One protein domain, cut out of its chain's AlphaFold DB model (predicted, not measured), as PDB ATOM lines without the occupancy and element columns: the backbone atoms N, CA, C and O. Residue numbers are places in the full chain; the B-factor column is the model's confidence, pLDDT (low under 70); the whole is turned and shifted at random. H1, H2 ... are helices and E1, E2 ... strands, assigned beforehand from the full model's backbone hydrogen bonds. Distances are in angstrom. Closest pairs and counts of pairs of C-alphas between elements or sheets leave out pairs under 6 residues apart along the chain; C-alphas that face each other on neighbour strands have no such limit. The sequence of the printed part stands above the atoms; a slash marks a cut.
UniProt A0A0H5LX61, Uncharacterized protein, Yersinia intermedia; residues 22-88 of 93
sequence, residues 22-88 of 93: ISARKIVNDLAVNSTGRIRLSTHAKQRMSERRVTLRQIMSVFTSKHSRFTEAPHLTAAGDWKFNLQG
ATOM      1  N   ILE A  22      83.799 -21.020  40.854       93.75
ATOM      2  CA  ILE A  22      82.840 -20.357  41.749       93.75
ATOM      3  C   ILE A  22      83.560 -19.890  43.015       93.75
ATOM      4  O   ILE A  22      83.444 -18.729  43.410       93.75
ATOM      5  N   SER A  23      84.338 -20.780  43.625       94.62
ATOM      6  CA  SER A  23      85.117 -20.491  44.823       94.62
ATOM      7  C   SER A  23      86.226 -19.466  44.560       94.62
ATOM      8  O   SER A  23      86.339 -18.486  45.296       94.62
ATOM      9  N   ALA A  24      86.963 -19.592  43.453       95.12
ATOM     10  CA  ALA A  24      87.959 -18.602  43.041       95.12
ATOM     11  C   ALA A  24      87.344 -17.205  42.864       95.12
ATOM     12  O   ALA A  24      87.921 -16.212  43.305       95.12
ATOM     13  N   ARG A  25      86.138 -17.114  42.289       95.06
ATOM     14  CA  ARG A  25      85.419 -15.841  42.154       95.06
ATOM     15  C   ARG A  25      85.071 -15.225  43.506       95.06
ATOM     16  O   ARG A  25      85.221 -14.016  43.656       95.06
ATOM     17  N   LYS A  26      84.633 -16.027  44.483       93.94
ATOM     18  CA  LYS A  26      84.358 -15.544  45.848       93.94
ATOM     19  C   LYS A  26      85.619 -14.975  46.499       93.94
ATOM     20  O   LYS A  26      85.557 -13.885  47.050       93.94
ATOM     21  N   ILE A  27      86.758 -15.661  46.361       93.94
ATOM     22  CA  ILE A  27      88.057 -15.188  46.872       93.94
ATOM     23  C   ILE A  27      88.449 -13.863  46.213       93.94
ATOM     24  O   ILE A  27      88.780 -12.904  46.899       93.94
ATOM     25  N   VAL A  28      88.395 -13.790  44.882       94.62
ATOM     26  CA  VAL A  28      88.764 -12.587  44.120       94.62
ATOM     27  C   VAL A  28      87.872 -11.398  44.475       94.62
ATOM     28  O   VAL A  28      88.371 -10.285  44.634       94.62
ATOM     29  N   ASN A  29      86.567 -11.628  44.627       95.25
ATOM     30  CA  ASN A  29      85.618 -10.603  45.047       95.25
ATOM     31  C   ASN A  29      85.937 -10.097  46.464       95.25
ATOM     32  O   ASN A  29      86.070  -8.891  46.655       95.25
ATOM     33  N   ASP A  30      86.149 -11.001  47.422       94.06
ATOM     34  CA  ASP A  30      86.490 -10.642  48.802       94.06
ATOM     35  C   ASP A  30      87.815  -9.871  48.890       94.06
ATOM     36  O   ASP A  30      87.903  -8.842  49.560       94.06
ATOM     37  N   LEU A  31      88.832 -10.290  48.127       93.50
ATOM     38  CA  LEU A  31      90.094  -9.559  48.016       93.50
ATOM     39  C   LEU A  31      89.896  -8.144  47.460       93.50
ATOM     40  O   LEU A  31      90.540  -7.218  47.941       93.50
ATOM     41  N   ALA A  32      89.023  -7.964  46.469       93.75
ATOM     42  CA  ALA A  32      88.777  -6.664  45.847       93.75
ATOM     43  C   ALA A  32      87.957  -5.704  46.726       93.75
ATOM     44  O   ALA A  32      88.139  -4.491  46.629       93.75
ATOM     45  N   VAL A  33      87.043  -6.230  47.548       92.75
ATOM     46  CA  VAL A  33      86.128  -5.426  48.377       92.75
ATOM     47  C   VAL A  33      86.702  -5.186  49.771       92.75
ATOM     48  O   VAL A  33      86.693  -4.057  50.254       92.75
ATOM     49  N   ASN A  34      87.233  -6.232  50.404       91.44
ATOM     50  CA  ASN A  34      87.563  -6.230  51.828       91.44
ATOM     51  C   ASN A  34      89.073  -6.263  52.097       91.44
ATOM     52  O   ASN A  34      89.498  -6.088  53.237       91.44
ATOM     53  N   SER A  35      89.914  -6.545  51.093       90.56
ATOM     54  CA  SER A  35      91.340  -6.823  51.326       90.56
ATOM     55  C   SER A  35      92.279  -6.412  50.197       90.56
ATOM     56  O   SER A  35      93.288  -7.070  49.928       90.56
ATOM     57  N   THR A  36      92.015  -5.253  49.597       89.81
ATOM     58  CA  THR A  36      92.785  -4.728  48.460       89.81
ATOM     59  C   THR A  36      94.283  -4.596  48.752       89.81
ATOM     60  O   THR A  36      95.101  -4.798  47.858       89.81
ATOM     61  N   GLY A  37      94.678  -4.352  50.009       90.31
ATOM     62  CA  GLY A  37      96.088  -4.301  50.429       90.31
ATOM     63  C   GLY A  37      96.859  -5.626  50.289       90.31
ATOM     64  O   GLY A  37      98.092  -5.631  50.294       90.31
ATOM     65  N   ARG A  38      96.156  -6.756  50.130       89.75
ATOM     66  CA  ARG A  38      96.755  -8.075  49.862       89.75
ATOM     67  C   ARG A  38      97.012  -8.313  48.374       89.75
ATOM     68  O   ARG A  38      97.788  -9.203  48.033       89.75
ATOM     69  N   ILE A  39      96.402  -7.523  47.491       93.12
ATOM     70  CA  ILE A  39      96.593  -7.643  46.046       93.12
ATOM     71  C   ILE A  39      97.949  -7.039  45.688       93.12
ATOM     72  O   ILE A  39      98.209  -5.851  45.879       93.12
ATOM     73  N   ARG A  40      98.839  -7.875  45.152       95.31
ATOM     74  CA  ARG A  40     100.161  -7.459  44.685       95.31
ATOM     75  C   ARG A  40     100.197  -7.514  43.166       95.31
ATOM     76  O   ARG A  40      99.849  -8.517  42.558       95.31
ATOM     77  N   LEU A  41     100.633  -6.414  42.564       95.81
ATOM     78  CA  LEU A  41     100.841  -6.313  41.124       95.81
ATOM     79  C   LEU A  41     102.326  -6.474  40.817       95.81
ATOM     80  O   LEU A  41     103.158  -5.787  41.420       95.81
ATOM     81  N   SER A  42     102.647  -7.342  39.860       96.94
ATOM     82  CA  SER A  42     104.014  -7.491  39.362       96.94
ATOM     83  C   SER A  42     104.489  -6.214  38.665       96.94
ATOM     84  O   SER A  42     103.685  -5.414  38.176       96.94
ATOM     85  N   THR A  43     105.807  -6.026  38.583       98.06
ATOM     86  CA  THR A  43     106.413  -4.901  37.852       98.06
ATOM     87  C   THR A  43     105.931  -4.861  36.404       98.06
ATOM     88  O   THR A  43     105.504  -3.812  35.925       98.06
ATOM     89  N   HIS A  44     105.893  -6.022  35.740       97.75
ATOM     90  CA  HIS A  44     105.380  -6.137  34.379       97.75
ATOM     91  C   HIS A  44     103.909  -5.700  34.278       97.75
ATOM     92  O   HIS A  44     103.567  -4.905  33.407       97.75
ATOM     93  N   ALA A  45     103.039  -6.143  35.194       97.25
ATOM     94  CA  ALA A  45     101.629  -5.748  35.183       97.25
ATOM     95  C   ALA A  45     101.455  -4.229  35.345       97.25
ATOM     96  O   ALA A  45     100.718  -3.615  34.574       97.25
ATOM     97  N   LYS A  46     102.183  -3.609  36.284       97.56
ATOM     98  CA  LYS A  46     102.157  -2.151  36.497       97.56
ATOM     99  C   LYS A  46     102.588  -1.378  35.249       97.56
ATOM    100  O   LYS A  46     101.944  -0.393  34.894       97.56
ATOM    101  N   GLN A  47     103.632  -1.842  34.559       98.31
ATOM    102  CA  GLN A  47     104.076  -1.240  33.303       98.31
ATOM    103  C   GLN A  47     102.971  -1.298  32.235       98.31
ATOM    104  O   GLN A  47     102.604  -0.270  31.669       98.31
ATOM    105  N   ARG A  48     102.375  -2.478  32.007       98.06
ATOM    106  CA  ARG A  48     101.299  -2.651  31.014       98.06
ATOM    107  C   ARG A  48     100.049  -1.842  31.354       98.06
ATOM    108  O   ARG A  48      99.375  -1.361  30.446       98.06
ATOM    109  N   MET A  49      99.737  -1.691  32.640       96.06
ATOM    110  CA  MET A  49      98.652  -0.823  33.099       96.06
ATOM    111  C   MET A  49      98.902   0.636  32.715       96.06
ATOM    112  O   MET A  49      98.007   1.264  32.160       96.06
ATOM    113  N   SER A  50     100.116   1.149  32.944       97.06
ATOM    114  CA  SER A  50     100.498   2.522  32.583       97.06
ATOM    115  C   SER A  50     100.369   2.777  31.077       97.06
ATOM    116  O   SER A  50      99.663   3.694  30.658       97.06
ATOM    117  N   GLU A  51     100.947   1.899  30.251       98.06
ATOM    118  CA  GLU A  51     100.908   2.004  28.783       98.06
ATOM    119  C   GLU A  51      99.477   2.025  28.225       98.06
ATOM    120  O   GLU A  51      99.196   2.681  27.224       98.06
ATOM    121  N   ARG A  52      98.559   1.301  28.877       95.38
ATOM    122  CA  ARG A  52      97.165   1.138  28.441       95.38
ATOM    123  C   ARG A  52      96.181   2.018  29.208       95.38
ATOM    124  O   ARG A  52      94.980   1.893  28.991       95.38
ATOM    125  N   ARG A  53      96.674   2.881  30.104       94.94
ATOM    126  CA  ARG A  53      95.866   3.744  30.984       94.94
ATOM    127  C   ARG A  53      94.818   2.966  31.795       94.94
ATOM    128  O   ARG A  53      93.705   3.441  31.997       94.94
ATOM    129  N   VAL A  54      95.182   1.770  32.255       94.94
ATOM    130  CA  VAL A  54      94.329   0.925  33.100       94.94
ATOM    131  C   VAL A  54      94.566   1.262  34.567       94.94
ATOM    132  O   VAL A  54      95.696   1.186  35.053       94.94
ATOM    133  N   THR A  55      93.503   1.598  35.295       94.75
ATOM    134  CA  THR A  55      93.582   1.942  36.720       94.75
ATOM    135  C   THR A  55      93.372   0.717  37.610       94.75
ATOM    136  O   THR A  55      92.723  -0.259  37.231       94.75
ATOM    137  N   LEU A  56      93.887   0.768  38.845       93.81
ATOM    138  CA  LEU A  56      93.613  -0.277  39.838       93.81
ATOM    139  C   LEU A  56      92.105  -0.414  40.096       93.81
ATOM    140  O   LEU A  56      91.605  -1.526  40.233       93.81
ATOM    141  N   ARG A  57      91.373   0.708  40.105       93.25
ATOM    142  CA  ARG A  57      89.917   0.730  40.268       93.25
ATOM    143  C   ARG A  57      89.217  -0.077  39.175       93.25
ATOM    144  O   ARG A  57      88.364  -0.895  39.499       93.25
ATOM    145  N   GLN A  58      89.611   0.085  37.913       94.69
ATOM    146  CA  GLN A  58      89.058  -0.704  36.808       94.69
ATOM    147  C   GLN A  58      89.318  -2.208  36.983       94.69
ATOM    148  O   GLN A  58      88.429  -3.015  36.715       94.69
ATOM    149  N   ILE A  59      90.493  -2.596  37.493       94.94
ATOM    150  CA  ILE A  59      90.791  -4.001  37.821       94.94
ATOM    151  C   ILE A  59      89.845  -4.515  38.916       94.94
ATOM    152  O   ILE A  59      89.273  -5.594  38.765       94.94
ATOM    153  N   MET A  60      89.615  -3.737  39.979       95.38
ATOM    154  CA  MET A  60      88.665  -4.120  41.034       95.38
ATOM    155  C   MET A  60      87.230  -4.234  40.505       95.38
ATOM    156  O   MET A  60      86.505  -5.154  40.886       95.38
ATOM    157  N   SER A  61      86.823  -3.368  39.573       94.94
ATOM    158  CA  SER A  61      85.528  -3.491  38.890       94.94
ATOM    159  C   SER A  61      85.419  -4.804  38.110       94.94
ATOM    160  O   SER A  61      84.385  -5.467  38.153       94.94
ATOM    161  N   VAL A  62      86.494  -5.242  37.443       95.81
ATOM    162  CA  VAL A  62      86.530  -6.557  36.781       95.81
ATOM    163  C   VAL A  62      86.435  -7.693  37.804       95.81
ATOM    164  O   VAL A  62      85.704  -8.654  37.567       95.81
ATOM    165  N   PHE A  63      87.115  -7.594  38.945       95.56
ATOM    166  CA  PHE A  63      87.094  -8.623  39.995       95.56
ATOM    167  C   PHE A  63      85.723  -8.776  40.661       95.56
ATOM    168  O   PHE A  63      85.303  -9.889  40.977       95.56
ATOM    169  N   THR A  64      85.003  -7.670  40.836       94.88
ATOM    170  CA  THR A  64      83.680  -7.654  41.474       94.88
ATOM    171  C   THR A  64      82.530  -7.909  40.498       94.88
ATOM    172  O   THR A  64      81.442  -8.307  40.919       94.88
ATOM    173  N   SER A  65      82.753  -7.744  39.192       94.25
ATOM    174  CA  SER A  65      81.711  -7.899  38.177       94.25
ATOM    175  C   SER A  65      81.270  -9.353  37.978       94.25
ATOM    176  O   SER A  65      82.058 -10.251  37.661       94.25
ATOM    177  N   LYS A  66      79.949  -9.564  38.041       91.56
ATOM    178  CA  LYS A  66      79.293 -10.829  37.662       91.56
ATOM    179  C   LYS A  66      79.441 -11.168  36.175       91.56
ATOM    180  O   LYS A  66      79.298 -12.326  35.802       91.56
ATOM    181  N   HIS A  67      79.729 -10.170  35.336       92.81
ATOM    182  CA  HIS A  67      79.875 -10.330  33.888       92.81
ATOM    183  C   HIS A  67      81.305 -10.691  33.467       92.81
ATOM    184  O   HIS A  67      81.533 -11.035  32.308       92.81
ATOM    185  N   SER A  68      82.269 -10.645  34.390       94.94
ATOM    186  CA  SER A  68      83.625 -11.117  34.123       94.94
ATOM    187  C   SER A  68      83.643 -12.636  33.988       94.94
ATOM    188  O   SER A  68      83.127 -13.360  34.848       94.94
ATOM    189  N   ARG A  69      84.276 -13.140  32.932       95.88
ATOM    190  CA  ARG A  69      84.355 -14.567  32.605       95.88
ATOM    191  C   ARG A  69      85.765 -15.102  32.798       95.88
ATOM    192  O   ARG A  69      86.739 -14.414  32.494       95.88
ATOM    193  N   PHE A  70      85.865 -16.339  33.267       96.69
ATOM    194  CA  PHE A  70      87.128 -17.061  33.222       96.69
ATOM    195  C   PHE A  70      87.394 -17.465  31.774       96.69
ATOM    196  O   PHE A  70      86.554 -18.118  31.158       96.69
ATOM    197  N   THR A  71      88.527 -17.044  31.222       97.12
ATOM    198  CA  THR A  71      89.011 -17.549  29.926       97.12
ATOM    199  C   THR A  71      89.890 -18.780  30.110       97.12
ATOM    200  O   THR A  71      90.027 -19.582  29.197       97.12
ATOM    201  N   GLU A  72      90.436 -18.945  31.312       97.25
ATOM    202  CA  GLU A  72      91.106 -20.148  31.781       97.25
ATOM    203  C   GLU A  72      90.652 -20.384  33.222       97.25
ATOM    204  O   GLU A  72      90.740 -19.479  34.061       97.25
ATOM    205  N   ALA A  73      90.109 -21.572  33.490       95.75
ATOM    206  CA  ALA A  73      89.633 -21.938  34.817       95.75
ATOM    207  C   ALA A  73      90.806 -22.062  35.811       95.75
ATOM    208  O   ALA A  73      91.949 -22.272  35.388       95.75
ATOM    209  N   PRO A  74      90.539 -21.950  37.127       97.06
ATOM    210  CA  PRO A  74      91.553 -22.201  38.141       97.06
ATOM    211  C   PRO A  74      92.184 -23.578  37.976       97.06
ATOM    212  O   PRO A  74      91.496 -24.596  37.969       97.06
ATOM    213  N   HIS A  75      93.504 -23.589  37.854       95.75
ATOM    214  CA  HIS A  75      94.312 -24.793  37.775       95.75
ATOM    215  C   HIS A  75      95.529 -24.657  38.687       95.75
ATOM    216  O   HIS A  75      96.001 -23.551  38.972       95.75
ATOM    217  N   LEU A  76      96.022 -25.799  39.157       95.81
ATOM    218  CA  LEU A  76      97.217 -25.866  39.978       95.81
ATOM    219  C   LEU A  76      98.450 -25.832  39.071       95.81
ATOM    220  O   LEU A  76      98.524 -26.552  38.076       95.81
ATOM    221  N   THR A  77      99.418 -24.994  39.408       96.12
ATOM    222  CA  THR A  77     100.730 -24.982  38.757       96.12
ATOM    223  C   THR A  77     101.639 -26.047  39.372       96.12
ATOM    224  O   THR A  77     101.386 -26.537  40.472       96.12
ATOM    225  N   ALA A  78     102.749 -26.373  38.704       94.69
ATOM    226  CA  ALA A  78     103.743 -27.315  39.232       94.69
ATOM    227  C   ALA A  78     104.351 -26.880  40.582       94.69
ATOM    228  O   ALA A  78     104.814 -27.721  41.344       94.69
ATOM    229  N   ALA A  79     104.327 -25.578  40.891       94.44
ATOM    230  CA  ALA A  79     104.789 -25.023  42.162       94.44
ATOM    231  C   ALA A  79     103.740 -25.116  43.290       94.44
ATOM    232  O   ALA A  79     104.028 -24.747  44.424       94.44
ATOM    233  N   GLY A  80     102.526 -25.592  42.992       92.44
ATOM    234  CA  GLY A  80     101.414 -25.649  43.943       92.44
ATOM    235  C   GLY A  80     100.590 -24.360  44.034       92.44
ATOM    236  O   GLY A  80      99.638 -24.307  44.811       92.44
ATOM    237  N   ASP A  81     100.896 -23.339  43.230       94.31
ATOM    238  CA  ASP A  81     100.091 -22.117  43.165       94.31
ATOM    239  C   ASP A  81      98.841 -22.321  42.308       94.31
ATOM    240  O   ASP A  81      98.897 -22.974  41.264       94.31
ATOM    241  N   TRP A  82      97.730 -21.692  42.694       95.19
ATOM    242  CA  TRP A  82      96.535 -21.609  41.855       95.19
ATOM    243  C   TRP A  82      96.630 -20.446  40.872       95.19
ATOM    244  O   TRP A  82      96.870 -19.303  41.262       95.19
ATOM    245  N   LYS A  83      96.368 -20.728  39.593       97.12
ATOM    246  CA  LYS A  83      96.384 -19.743  38.511       97.12
ATOM    247  C   LYS A  83      95.103 -19.820  37.686       97.12
ATOM    248  O   LYS A  83      94.545 -20.891  37.488       97.12
ATOM    249  N   PHE A  84      94.629 -18.673  37.213       97.25
ATOM    250  CA  PHE A  84      93.483 -18.550  36.311       97.25
ATOM    251  C   PHE A  84      93.597 -17.266  35.492       97.25
ATOM    252  O   PHE A  84      94.314 -16.340  35.878       97.25
ATOM    253  N   ASN A  85      92.812 -17.178  34.416       97.62
ATOM    254  CA  ASN A  85      92.654 -15.949  33.644       97.62
ATOM    255  C   ASN A  85      91.218 -15.448  33.747       97.62
ATOM    256  O   ASN A  85      90.263 -16.200  33.544       97.62
ATOM    257  N   LEU A  86      91.074 -14.155  34.020       96.38
ATOM    258  CA  LEU A  86      89.791 -13.480  34.125       96.38
ATOM    259  C   LEU A  86      89.732 -12.338  33.111       96.38
ATOM    260  O   LEU A  86      90.635 -11.507  33.044       96.38
ATOM    261  N   GLN A  87      88.648 -12.286  32.344       96.31
ATOM    262  CA  GLN A  87      88.373 -11.226  31.385       96.31
ATOM    263  C   GLN A  87      87.068 -10.527  31.753       96.31
ATOM    264  O   GLN A  87      86.049 -11.176  31.983       96.31
ATOM    265  N   GLY A  88      87.080  -9.200  31.753       94.50
ATOM    266  CA  GLY A  88      85.895  -8.384  31.967       94.50
ATOM    267  C   GLY A  88      86.045  -7.020  31.311       94.50
ATOM    268  O   GLY A  88      87.108  -6.679  30.792       94.50
TER     269      GLY A  88
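AT A GLANCE: This is residues 22 to 88 of the 93 residues of an uncharacterized protein of Yersinia intermedia (UniProt A0A0H5LX61). H1 and H3 pack together as a base, with the E1-E2 hairpin to one side and lone helix H2 to the other, in a loose V with an open gap. The 67 printed residues hold H1, H2, H3, E1 and E2 in that order, a mixed class with one antiparallel sheet. The whole is compact, radius of gyration of the C-alphas 12.4 A, spanning 30 by 27 by 23 A.

IN THESE COORDINATES: Find C-alpha 22 at (82.840, -20.357, 41.749); from there H1 runs 18.0 A to residue 34. Next come H2, residues 43 to 51, and H3, residues 56 to 64. E1, residues 69 to 76, spans 18.6 A and bends by 51 degrees at residue 72; E2, residues 82 to 87, spans 16.9 A and ends at (88.373, -11.226, 31.385).

HOW THE PARTS SIT: H1 and H3 touch, closest at C-alphas Asn 29 and Thr 64, 5.0 A, opposite ways at a steep tilt of 40 degrees. H2 and H3 are only just apart, closest 8.4 A. In the hairpin, look at N 69 and O 87, 2.8 A. In H1, H2 and H3 every O i to N i+4 pair is within hydrogen-bond range.

THE WHOLE: C-alphas 53 and 78 are farthest apart, 33.1 A. The printed part has no cut, no link is long, and no printed residue is under 70 in pLDDT.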